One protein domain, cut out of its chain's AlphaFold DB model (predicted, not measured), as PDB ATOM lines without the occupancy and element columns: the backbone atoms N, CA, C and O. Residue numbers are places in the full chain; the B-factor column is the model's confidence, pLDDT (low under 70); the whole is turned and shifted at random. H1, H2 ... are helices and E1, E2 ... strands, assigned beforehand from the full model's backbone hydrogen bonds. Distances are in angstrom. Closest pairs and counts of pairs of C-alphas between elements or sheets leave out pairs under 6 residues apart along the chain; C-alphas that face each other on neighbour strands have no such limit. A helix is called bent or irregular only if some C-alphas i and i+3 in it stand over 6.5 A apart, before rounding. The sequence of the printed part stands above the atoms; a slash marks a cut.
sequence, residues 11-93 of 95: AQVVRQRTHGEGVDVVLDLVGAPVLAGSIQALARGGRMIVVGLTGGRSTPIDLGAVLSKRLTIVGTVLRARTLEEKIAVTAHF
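What this domain is: This is residues 11 to 93 of the 95 residues of the protein "ADH_zinc_N domain-containing protein" of Gemmatimonadetes bacterium 21-71-4 (UniProt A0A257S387). A small parallel sheet of three strands, E1, E2 and E3, has two helices, H2 and H3, over one and the same face, while H1 grazes the sheet and touches H2. Beyond E3 the backbone runs out as an arm, and H4 lies at its far end, away from this body; residues 79 to 85, of which 83 to 85 belong to H4, stick out free of the rest. The printed part has 83 residues with four named helices and three named strands, in the order H1 E1 H2 E2 H3 E3 H4, and the sheet's order is E1 E2 E3. The class is mixed, helices and strands. The whole is only just loose, close to compact, with a radius of gyration of the C-alphas of 14.5 A, and only just elongated, spanning 41 by 27 by 22 A.

How they stand to each other: The sheet is made of E1, residues 23 to 28, E2, residues 42 to 50, and E3, residues 72 to 75; E2 is its inner strand, and E1 and E3 are its edge strands. E1 and E2 are parallel at 17 degrees, with N 26 and O 47 at 2.9 A and N 49 and O 26 at 2.8 A, within hydrogen-bond range. E2 and E3 are parallel at 7 degrees, with N 48 and O 72 at 2.8 A and N 72 and O 46 at 3.0 A. E2 bends by 124 degrees at residue 45. H2, residues 32 to 41, is on the sheet at a height of 9.4 A, over E1 and E2; it runs along the strands, at 3 degrees to E1 on the local plane, and with the sheet it makes two layers, a helix on one face of a sheet. H3, residues 63 to 69, is on the same face at a height of 9.0 A, over E2, and runs along the strands at 3 degrees to E2 on the local plane. H2 and H3 only just touch, with 3 pairs of C-alphas within 8 A, the closest those of Ile 39 and Val 66 at 7.1 A; they run the same way at a shallow tilt of 28 degrees. E1, H2, E2 and E2, H3, E3 are strand-helix-strand units, two parallel neighbour strands with a helix between them in the chain, each with a right-handed crossover. H1, residues 11 to 17, only grazes the sheet and touches H2, the closest C-alphas being those of Ala 11 and Ala 41 at 4.5 A; the two run the same way at 36 degrees, a tilt only just steep. H4, residues 83 to 91, is not on the sheet and touches no helix. Each O i to N i+4 pair is within hydrogen-bond range in H1, H3 and H4, and 4 of 6 are in H2, which is irregular: C-alphas 33 and 36 are 7.7 A apart.

Where its parts are: H1 begins at C-alpha 11, (132.457, 242.699, 156.691), and is 10.0 A long from first to last C-alpha. E1 measures 13.0 A, E2 13.5 A and E3 10.2 A. H2 measures 15.0 A and H3 9.9 A. E3 ends at C-alpha 75, (145.817, 239.881, 141.041). H4, 12.3 A long, ends at C-alpha 91, (164.901, 246.929, 144.898).

The domain as a whole: The two C-alphas farthest apart are those of His 19 and Leu 83, at 42.7 A. The printed part has no cut. The link from E2 to H3, residues 51 to 62, is long; that from E3 to H4 is short, and the other four are tight. The mean pLDDT of the printed part is 95.9, and no printed residue is under 70.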
ATOM      1  N   ALA A  11     132.648 241.386 157.298       92.38
ATOM      2  CA  ALA A  11     132.457 242.699 156.691       92.38
ATOM      3  C   ALA A  11     131.708 243.638 157.643       92.38
ATOM      4  O   ALA A  11     132.058 244.815 157.758       92.38
ATOM      5  N   GLN A  12     130.716 243.121 158.372       93.31
ATOM      6  CA  GLN A  12     130.046 243.875 159.429       93.31
ATOM      7  C   GLN A  12     131.001 244.203 160.581       93.31
ATOM      8  O   GLN A  12     131.043 245.353 161.023       93.31
ATOM      9  N   VAL A  13     131.799 243.229 161.031       93.69
ATOM     10  CA  VAL A  13     132.782 243.439 162.108       93.69
ATOM     11  C   VAL A  13     133.820 244.491 161.706       93.69
ATOM     12  O   VAL A  13     134.152 245.364 162.509       93.69
ATOM     13  N   VAL A  14     134.297 244.453 160.457       94.56
ATOM     14  CA  VAL A  14     135.200 245.472 159.907       94.56
ATOM     15  C   VAL A  14     134.539 246.843 159.946       94.56
ATOM     16  O   VAL A  14     135.130 247.770 160.496       94.56
ATOM     17  N   ARG A  15     133.306 246.985 159.441       93.50
ATOM     18  CA  ARG A  15     132.585 248.269 159.468       93.50
ATOM     19  C   ARG A  15     132.428 248.809 160.888       93.50
ATOM     20  O   ARG A  15     132.724 249.971 161.121       93.50
ATOM     21  N   GLN A  16     132.030 247.978 161.848       93.75
ATOM     22  CA  GLN A  16     131.892 248.404 163.249       93.75
ATOM     23  C   GLN A  16     133.209 248.941 163.821       93.75
ATOM     24  O   GLN A  16     133.219 249.944 164.528       93.75
ATOM     25  N   ARG A  17     134.327 248.291 163.491       92.44
ATOM     26  CA  ARG A  17     135.660 248.651 163.998       92.44
ATOM     27  C   ARG A  17     136.326 249.800 163.251       92.44
ATOM     28  O   ARG A  17     137.310 250.336 163.738       92.44
ATOM     29  N   THR A  18     135.794 250.159 162.090       95.12
ATOM     30  CA  THR A  18     136.262 251.266 161.243       95.12
ATOM     31  C   THR A  18     135.249 252.409 161.221       95.12
ATOM     32  O   THR A  18     135.234 253.203 160.294       95.12
ATOM     33  N   HIS A  19     134.355 252.478 162.217       95.12
ATOM     34  CA  HIS A  19     133.336 253.530 162.331       95.12
ATOM     35  C   HIS A  19     132.458 253.692 161.073       95.12
ATOM     36  O   HIS A  19     131.950 254.769 160.778       95.12
ATOM     37  N   GLY A  20     132.256 252.597 160.340       95.06
ATOM     38  CA  GLY A  20     131.479 252.539 159.105       95.06
ATOM     39  C   GLY A  20     132.273 252.808 157.826       95.06
ATOM     40  O   GLY A  20     131.718 252.609 156.747       95.06
ATOM     41  N   GLU A  21     133.545 253.201 157.914       95.62
ATOM     42  CA  GLU A  21     134.349 253.577 156.743       95.62
ATOM     43  C   GLU A  21     134.790 252.366 155.913       95.62
ATOM     44  O   GLU A  21     134.764 252.421 154.682       95.62
ATOM     45  N   GLY A  22     135.125 251.251 156.567       97.00
ATOM     46  CA  GLY A  22     135.775 250.101 155.942       97.00
ATOM     47  C   GLY A  22     137.302 250.211 155.965       97.00
ATOM     48  O   GLY A  22     137.870 251.058 156.647       97.00
ATOM     49  N   VAL A  23     137.979 249.323 155.236       97.94
ATOM     50  CA  VAL A  23     139.449 249.312 155.121       97.94
ATOM     51  C   VAL A  23     139.916 249.795 153.751       97.94
ATOM     52  O   VAL A  23     139.270 249.528 152.738       97.94
ATOM     53  N   ASP A  24     141.077 250.447 153.697       98.31
ATOM     54  CA  ASP A  24     141.670 250.909 152.435       98.31
ATOM     55  C   ASP A  24     142.209 249.765 151.572       98.31
ATOM     56  O   ASP A  24     142.280 249.873 150.345       98.31
ATOM     57  N   VAL A  25     142.645 248.673 152.209       98.12
ATOM     58  CA  VAL A  25     143.284 247.542 151.536       98.12
ATOM     59  C   VAL A  25     142.805 246.221 152.130       98.12
ATOM     60  O   VAL A  25     142.798 246.043 153.346       98.12
ATOM     61  N   VAL A  26     142.470 245.272 151.257       97.94
ATOM     62  CA  VAL A  26     142.281 243.854 151.592       97.94
ATOM     63  C   VAL A  26     143.356 243.036 150.890       97.94
ATOM     64  O   VAL A  26     143.552 243.176 149.684       97.94
ATOM     65  N   LEU A  27     144.019 242.151 151.634       97.62
ATOM     66  CA  LEU A  27     144.912 241.128 151.097       97.62
ATOM     67  C   LEU A  27     144.193 239.775 151.152       97.62
ATOM     68  O   LEU A  27     143.959 239.252 152.239       97.62
ATOM     69  N   ASP A  28     143.826 239.223 149.998       96.81
ATOM     70  CA  ASP A  28     143.035 237.993 149.903       96.81
ATOM     71  C   ASP A  28     143.901 236.785 149.528       96.81
ATOM     72  O   ASP A  28     144.534 236.738 148.469       96.81
ATOM     73  N   LEU A  29     143.922 235.795 150.420       96.12
ATOM     74  CA  LEU A  29     144.620 234.522 150.242       96.12
ATOM     75  C   LEU A  29     143.650 233.345 150.019       96.12
ATOM     76  O   LEU A  29     144.098 232.230 149.735       96.12
ATOM     77  N   VAL A  30     142.343 233.578 150.166       95.94
ATOM     78  CA  VAL A  30     141.292 232.555 150.193       95.94
ATOM     79  C   VAL A  30     140.549 232.505 148.859       95.94
ATOM     80  O   VAL A  30     140.355 231.413 148.319       95.94
ATOM     81  N   GLY A  31     140.170 233.655 148.301       95.75
ATOM     82  CA  GLY A  31     139.472 233.758 147.023       95.75
ATOM     83  C   GLY A  31     137.951 233.641 147.150       95.75
ATOM     84  O   GLY A  31     137.313 234.332 147.945       95.75
ATOM     85  N   ALA A  32     137.351 232.769 146.335       96.50
ATOM     86  CA  ALA A  32     135.911 232.764 146.060       96.50
ATOM     87  C   ALA A  32     134.980 232.883 147.294       96.50
ATOM     88  O   ALA A  32     134.074 233.716 147.246       96.50
ATOM     89  N   PRO A  33     135.183 232.147 148.407       94.94
ATOM     90  CA  PRO A  33     134.267 232.205 149.551       94.94
ATOM     91  C   PRO A  33     134.192 233.564 150.262       94.94
ATOM     92  O   PRO A  33     133.175 233.871 150.876       94.94
ATOM     93  N   VAL A  34     135.251 234.380 150.200       94.00
ATOM     94  CA  VAL A  34     135.348 235.642 150.963       94.00
ATOM     95  C   VAL A  34     135.264 236.890 150.085       94.00
ATOM     96  O   VAL A  34     135.279 238.004 150.611       94.00
ATOM     97  N   LEU A  35     135.156 236.733 148.761       95.62
ATOM     98  CA  LEU A  35     135.187 237.842 147.801       95.62
ATOM     99  C   LEU A  35     134.114 238.897 148.102       95.62
ATOM    100  O   LEU A  35     134.423 240.080 148.235       95.62
ATOM    101  N   ALA A  36     132.857 238.472 148.251       95.44
ATOM    102  CA  ALA A  36     131.739 239.385 148.485       95.44
ATOM    103  C   ALA A  36     131.903 240.159 149.803       95.44
ATOM    104  O   ALA A  36     131.762 241.381 149.831       95.44
ATOM    105  N   GLY A  37     132.280 239.466 150.883       95.38
ATOM    106  CA  GLY A  37     132.564 240.102 152.169       95.38
ATOM    107  C   GLY A  37     133.734 241.086 152.084       95.38
ATOM    108  O   GLY A  37     133.660 242.180 152.635       95.38
ATOM    109  N   SER A  38     134.774 240.757 151.315       96.25
ATOM    110  CA  SER A  38     135.940 241.626 151.106       96.25
ATOM    111  C   SER A  38     135.561 242.922 150.388       96.25
ATOM    112  O   SER A  38     135.918 244.008 150.840       96.25
ATOM    113  N   ILE A  39     134.754 242.833 149.326       97.19
ATOM    114  CA  ILE A  39     134.200 243.999 148.615       97.19
ATOM    115  C   ILE A  39     133.350 244.866 149.557       97.19
ATOM    116  O   ILE A  39     133.401 246.102 149.519       97.19
ATOM    117  N   GLN A  40     132.580 244.238 150.446       96.31
ATOM    118  CA  GLN A  40     131.762 244.955 151.423       96.31
ATOM    119  C   GLN A  40     132.581 245.595 152.551       96.31
ATOM    120  O   GLN A  40     132.188 246.655 153.043       96.31
ATOM    121  N   ALA A  41     133.708 244.993 152.926       96.62
ATOM    122  CA  ALA A  41     134.631 245.491 153.942       96.62
ATOM    123  C   ALA A  41     135.501 246.663 153.454       96.62
ATOM    124  O   ALA A  41     135.965 247.450 154.274       96.62
ATOM    125  N   LEU A  42     135.717 246.794 152.140       98.31
ATOM    126  CA  LEU A  42     136.504 247.886 151.563       98.31
ATOM    127  C   LEU A  42     135.804 249.247 151.680       98.31
ATOM    128  O   LEU A  42     134.596 249.369 151.431       98.31
ATOM    129  N   ALA A  43     136.603 250.266 151.993       98.44
ATOM    130  CA  ALA A  43     136.237 251.674 151.930       98.44
ATOM    131  C   ALA A  43     136.112 252.171 150.476       98.44
ATOM    132  O   ALA A  43     136.501 251.492 149.518       98.44
ATOM    133  N   ARG A  44     135.568 253.380 150.285       98.25
ATOM    134  CA  ARG A  44     135.537 254.031 148.961       98.25
ATOM    135  C   ARG A  44     136.969 254.316 148.494       98.25
ATOM    136  O   ARG A  44     137.734 254.931 149.219       98.25
ATOM    137  N   GLY A  45     137.312 253.919 147.272       98.50
ATOM    138  CA  GLY A  45     138.671 253.983 146.729       98.50
ATOM    139  C   GLY A  45     139.580 252.838 147.188       98.50
ATOM    140  O   GLY A  45     140.765 252.833 146.858       98.50
ATOM    141  N   GLY A  46     139.044 251.872 147.940       98.56
ATOM    142  CA  GLY A  46     139.812 250.761 148.484       98.56
ATOM    143  C   GLY A  46     140.341 249.790 147.423       98.56
ATOM    144  O   GLY A  46     139.847 249.706 146.293       98.56
ATOM    145  N   ARG A  47     141.365 249.024 147.807       98.62
ATOM    146  CA  ARG A  47     142.087 248.093 146.932       98.62
ATOM    147  C   ARG A  47     142.021 246.667 147.466       98.62
ATOM    148  O   ARG A  47     142.426 246.401 148.593       98.62
ATOM    149  N   MET A  48     141.576 245.735 146.634       98.19
ATOM    150  CA  MET A  48     141.678 244.304 146.904       98.19
ATOM    151  C   MET A  48     142.885 243.729 146.171       98.19
ATOM    152  O   MET A  48     142.970 243.832 144.947       98.19
ATOM    153  N   ILE A  49     143.801 243.105 146.904       98.31
ATOM    154  CA  ILE A  49     144.974 242.427 146.359       98.31
ATOM    155  C   ILE A  49     144.779 240.922 146.536       98.31
ATOM    156  O   ILE A  49     144.881 240.400 147.645       98.31
ATOM    157  N   VAL A  50     144.493 240.221 145.442       97.50
ATOM    158  CA  VAL A  50     144.314 238.767 145.408       97.50
ATOM    159  C   VAL A  50     145.675 238.103 145.216       97.50
ATOM    160  O   VAL A  50     146.332 238.289 144.188       97.50
ATOM    161  N   VAL A  51     146.097 237.328 146.214       96.69
ATOM    162  CA  VAL A  51     147.409 236.654 146.278       96.69
ATOM    163  C   VAL A  51     147.267 235.131 146.288       96.69
ATOM    164  O   VAL A  51     148.183 234.417 145.878       96.69
ATOM    165  N   GLY A  52     146.120 234.616 146.740       95.44
ATOM    166  CA  GLY A  52     145.861 233.184 146.863       95.44
ATOM    167  C   GLY A  52     144.401 232.822 146.609       95.44
ATOM    168  O   GLY A  52     143.520 233.671 146.646       95.44
ATOM    169  N   LEU A  53     144.166 231.539 146.321       96.62
ATOM    170  CA  LEU A  53     142.854 230.984 145.964       96.62
ATOM    171  C   LEU A  53     142.589 229.663 146.707       96.62
ATOM    172  O   LEU A  53     142.070 228.713 146.120       96.62
ATOM    173  N   THR A  54     143.016 229.552 147.970       95.94
ATOM    174  CA  THR A  54     142.959 228.286 148.730       95.94
ATOM    175  C   THR A  54     141.534 227.789 148.985       95.94
ATOM    176  O   THR A  54     141.331 226.585 149.104       95.94
ATOM    177  N   GLY A  55     140.554 228.693 149.038       94.25
ATOM    178  CA  GLY A  55     139.139 228.388 149.253       94.25
ATOM    179  C   GLY A  55     138.301 228.311 147.975       94.25
ATOM    180  O   GLY A  55     137.151 227.889 148.034       94.25
ATOM    181  N   GLY A  56     138.842 228.709 146.819       96.06
ATOM    182  CA  GLY A  56     138.153 228.594 145.533       96.06
ATOM    183  C   GLY A  56     138.577 229.645 144.509       96.06
ATOM    184  O   GLY A  56     138.973 230.758 144.849       96.06
ATOM    185  N   ARG A  57     138.489 229.276 143.225       96.50
ATOM    186  CA  ARG A  57     139.049 230.057 142.106       96.50
ATOM    187  C   ARG A  57     138.054 230.967 141.388       96.50
ATOM    188  O   ARG A  57     138.489 231.852 140.664       96.50
ATOM    189  N   SER A  58     136.754 230.717 141.519       96.31
ATOM    190  CA  SER A  58     135.724 231.413 140.747       96.31
ATOM    191  C   SER A  58     134.445 231.568 141.556       96.31
ATOM    192  O   SER A  58     134.058 230.656 142.284       96.31
ATOM    193  N   THR A  59     133.817 232.730 141.430       96.00
ATOM    194  CA  THR A  59     132.516 233.082 142.003       96.00
ATOM    195  C   THR A  59     131.992 234.328 141.278       96.00
ATOM    196  O   THR A  59     132.809 235.096 140.753       96.00
ATOM    197  N   PRO A  60     130.672 234.565 141.214       96.69
ATOM    198  CA  PRO A  60     130.134 235.825 140.719       96.69
ATOM    199  C   PRO A  60     130.649 237.029 141.516       96.69
ATOM    200  O   PRO A  60     130.856 236.956 142.729       96.69
ATOM    201  N   ILE A  61     130.812 238.158 140.831       96.00
ATOM    202  CA  ILE A  61     131.215 239.429 141.431       96.00
ATOM    203  C   ILE A  61     130.129 240.484 141.218       96.00
ATOM    204  O   ILE A  61     129.616 240.646 140.112       96.00
ATOM    205  N   ASP A  62     129.800 241.222 142.278       95.94
ATOM    206  CA  ASP A  62     128.922 242.389 142.199       95.94
ATOM    207  C   ASP A  62     129.711 243.611 141.697       95.94
ATOM    208  O   ASP A  62     130.385 244.313 142.458       95.94
ATOM    209  N   LEU A  63     129.622 243.870 140.392       98.38
ATOM    210  CA  LEU A  63     130.265 245.025 139.761       98.38
ATOM    211  C   LEU A  63     129.627 246.367 140.163       98.38
ATOM    212  O   LEU A  63     130.296 247.397 140.088       98.38
ATOM    213  N   GLY A  64     128.376 246.377 140.634       98.50
ATOM    214  CA  GLY A  64     127.724 247.584 141.150       98.50
ATOM    215  C   GLY A  64     128.370 248.063 142.452       98.50
ATOM    216  O   GLY A  64     128.647 249.258 142.619       98.50
ATOM    217  N   ALA A  65     128.707 247.131 143.346       96.81
ATOM    218  CA  ALA A  65     129.475 247.428 144.556       96.81
ATOM    219  C   ALA A  65     130.894 247.933 144.232       96.81
ATOM    220  O   ALA A  65     131.357 248.906 144.832       96.81
ATOM    221  N   VAL A  66     131.559 247.329 143.240       98.44
ATOM    222  CA  VAL A  66     132.879 247.775 142.758       98.44
ATOM    223  C   VAL A  66     132.813 249.209 142.227       98.44
ATOM    224  O   VAL A  66     133.615 250.054 142.631       98.44
ATOM    225  N   LEU A  67     131.830 249.504 141.373       98.62
ATOM    226  CA  LEU A  67     131.656 250.817 140.754       98.62
ATOM    227  C   LEU A  67     131.317 251.902 141.786       98.62
ATOM    228  O   LEU A  67     131.979 252.939 141.840       98.62
ATOM    229  N   SER A  68     130.315 251.661 142.634       98.12
ATOM    230  CA  SER A  68     129.822 252.647 143.613       98.12
ATOM    231  C   SER A  68     130.883 253.064 144.638       98.12
ATOM    232  O   SER A  68     130.913 254.220 145.088       98.12
ATOM    233  N   LYS A  69     131.783 252.138 144.979       97.81
ATOM    234  CA  LYS A  69     132.918 252.384 145.864       97.81
ATOM    235  C   LYS A  69     134.206 252.750 145.122       97.81
ATOM    236  O   LYS A  69     135.157 253.112 145.798       97.81
ATOM    237  N   ARG A  70     134.255 252.728 143.783       98.56
ATOM    238  CA  ARG A  70     135.475 252.964 142.975       98.56
ATOM    239  C   ARG A  70     136.639 252.061 143.399       98.56
ATOM    240  O   ARG A  70     137.746 252.535 143.648       98.56
ATOM    241  N   LEU A  71     136.359 250.771 143.557       98.69
ATOM    242  CA  LEU A  71     137.361 249.818 144.027       98.69
ATOM    243  C   LEU A  71     138.357 249.466 142.923       98.69
ATOM    244  O   LEU A  71     138.009 249.420 141.745       98.69
ATOM    245  N   THR A  72     139.580 249.141 143.330       98.69
ATOM    246  CA  THR A  72     140.572 248.493 142.461       98.69
ATOM    247  C   THR A  72     140.750 247.045 142.897       98.69
ATOM    248  O   THR A  72     140.927 246.778 144.084       98.69
ATOM    249  N   ILE A  73     140.744 246.111 141.948       97.94
ATOM    250  CA  ILE A  73     141.017 244.694 142.208       97.94
ATOM    251  C   ILE A  73     142.269 244.308 141.424       97.94
ATOM    252  O   ILE A  73     142.319 244.481 140.208       97.94
ATOM    253  N   VAL A  74     143.284 243.808 142.125       97.88
ATOM    254  CA  VAL A  74     144.590 243.453 141.561       97.88
ATOM    255  C   VAL A  74     144.893 241.998 141.877       97.88
ATOM    256  O   VAL A  74     144.837 241.590 143.034       97.88
ATOM    257  N   GLY A  75     145.253 241.217 140.861       96.44
ATOM    258  CA  GLY A  75     145.817 239.881 141.041       96.44
ATOM    259  C   GLY A  75     147.342 239.928 141.036       96.44
ATOM    260  O   GLY A  75     147.941 240.661 140.250       96.44
ATOM    261  N   THR A  76     147.988 239.139 141.892       94.25
ATOM    262  CA  THR A  76     149.447 239.015 141.896       94.25
ATOM    263  C   THR A  76     149.900 237.617 142.296       94.25
ATOM    264  O   THR A  76     149.295 236.954 143.131       94.25
ATOM    265  N   VAL A  77     151.016 237.180 141.718       93.38
ATOM    266  CA  VAL A  77     151.762 235.988 142.128       93.38
ATOM    267  C   VAL A  77     153.243 236.335 142.157       93.38
ATOM    268  O   VAL A  77     153.691 237.161 141.368       93.38
ATOM    269  N   LEU A  78     154.014 235.710 143.051       92.56
ATOM    270  CA  LEU A  78     155.470 235.898 143.097       92.56
ATOM    271  C   LEU A  78     156.217 234.798 142.335       92.56
ATOM    272  O   LEU A  78     157.156 235.079 141.598       92.56
ATOM    273  N   ARG A  79     155.802 233.532 142.495       91.69
ATOM    274  CA  ARG A  79     156.545 232.373 141.967       91.69
ATOM    275  C   ARG A  79     156.740 232.446 140.451       91.69
ATOM    276  O   ARG A  79     157.856 232.226 139.989       91.69
ATOM    277  N   ALA A  80     155.674 232.773 139.724       92.81
ATOM    278  CA  ALA A  80     155.652 232.798 138.263       92.81
ATOM    279  C   ALA A  80     156.324 234.033 137.639       92.81
ATOM    280  O   ALA A  80     156.484 234.063 136.426       92.81
ATOM    281  N   ARG A  81     156.718 235.032 138.442       94.88
ATOM    282  CA  ARG A  81     157.413 236.221 137.936       94.88
ATOM    283  C   ARG A  81     158.808 235.884 137.418       94.88
ATOM    284  O   ARG A  81     159.458 234.969 137.949       94.88
ATOM    285  N   THR A  82     159.279 236.645 136.435       96.38
ATOM    286  CA  THR A  82     160.645 236.515 135.911       96.38
ATOM    287  C   THR A  82     161.679 236.911 136.969       96.38
ATOM    288  O   THR A  82     161.345 237.450 138.030       96.38
ATOM    289  N   LEU A  83     162.954 236.599 136.721       96.44
ATOM    290  CA  LEU A  83     164.028 237.028 137.614       96.44
ATOM    291  C   LEU A  83     164.125 238.560 137.649       96.44
ATOM    292  O   LEU A  83     164.257 239.135 138.725       96.44
ATOM    293  N   GLU A  84     163.980 239.210 136.496       95.94
ATOM    294  CA  GLU A  84     164.008 240.667 136.342       95.94
ATOM    295  C   GLU A  84     162.884 241.326 137.149       95.94
ATOM    296  O   GLU A  84     163.134 242.259 137.910       95.94
ATOM    297  N   GLU A  85     161.658 240.796 137.063       94.94
ATOM    298  CA  GLU A  85     160.526 241.280 137.861       94.94
ATOM    299  C   GLU A  85     160.761 241.106 139.368       94.94
ATOM    300  O   GLU A  85     160.385 241.971 140.159       94.94
ATOM    301  N   LYS A  86     161.382 239.996 139.785       94.75
ATOM    302  CA  LYS A  86     161.727 239.757 141.195       94.75
ATOM    303  C   LYS A  86     162.783 240.753 141.679       94.75
ATOM    304  O   LYS A  86     162.586 241.345 142.735       94.75
ATOM    305  N   ILE A  87     163.841 240.981 140.895       95.00
ATOM    306  CA  ILE A  87     164.895 241.966 141.198       95.00
ATOM    307  C   ILE A  87     164.288 243.364 141.344       95.00
ATOM    308  O   ILE A  87     164.527 244.028 142.353       95.00
ATOM    309  N   ALA A  88     163.466 243.785 140.380       93.75
ATOM    310  CA  ALA A  88     162.830 245.100 140.398       93.75
ATOM    311  C   ALA A  88     161.957 245.301 141.649       93.75
ATOM    312  O   ALA A  88     162.026 246.346 142.288       93.75
ATOM    313  N   VAL A  89     161.179 244.286 142.046       91.00
ATOM    314  CA  VAL A  89     160.364 244.359 143.269       91.00
ATOM    315  C   VAL A  89     161.231 244.424 144.523       91.00
ATOM    316  O   VAL A  89     160.942 245.224 145.409       91.00
ATOM    317  N   THR A  90     162.283 243.606 144.620       92.06
ATOM    318  CA  THR A  90     163.176 243.600 145.790       92.06
ATOM    319  C   THR A  90     163.918 244.927 145.955       92.06
ATOM    320  O   THR A  90     164.097 245.364 147.090       92.06
ATOM    321  N   ALA A  91     164.257 245.614 144.858       92.62
ATOM    322  CA  ALA A  91     164.901 246.929 144.898       92.62
ATOM    323  C   ALA A  91     164.066 247.999 145.632       92.62
ATOM    324  O   ALA A  91     164.624 248.951 146.170       92.62
ATOM    325  N   HIS A  92     162.741 247.838 145.723       89.31
ATOM    326  CA  HIS A  92     161.885 248.739 146.503       89.31
ATOM    327  C   HIS A  92     162.007 248.566 148.029       89.31
ATOM    328  O   HIS A  92     161.463 249.384 148.768       89.31
ATOM    329  N   PHE A  93     162.693 247.522 148.509       88.69
ATOM    330  CA  PHE A  93     162.829 247.199 149.938       88.69
ATOM    331  C   PHE A  93     164.269 247.291 150.460       88.69
ATOM    332  O   PHE A  93     164.506 247.045 151.640       88.69
TER     333      PHE A  93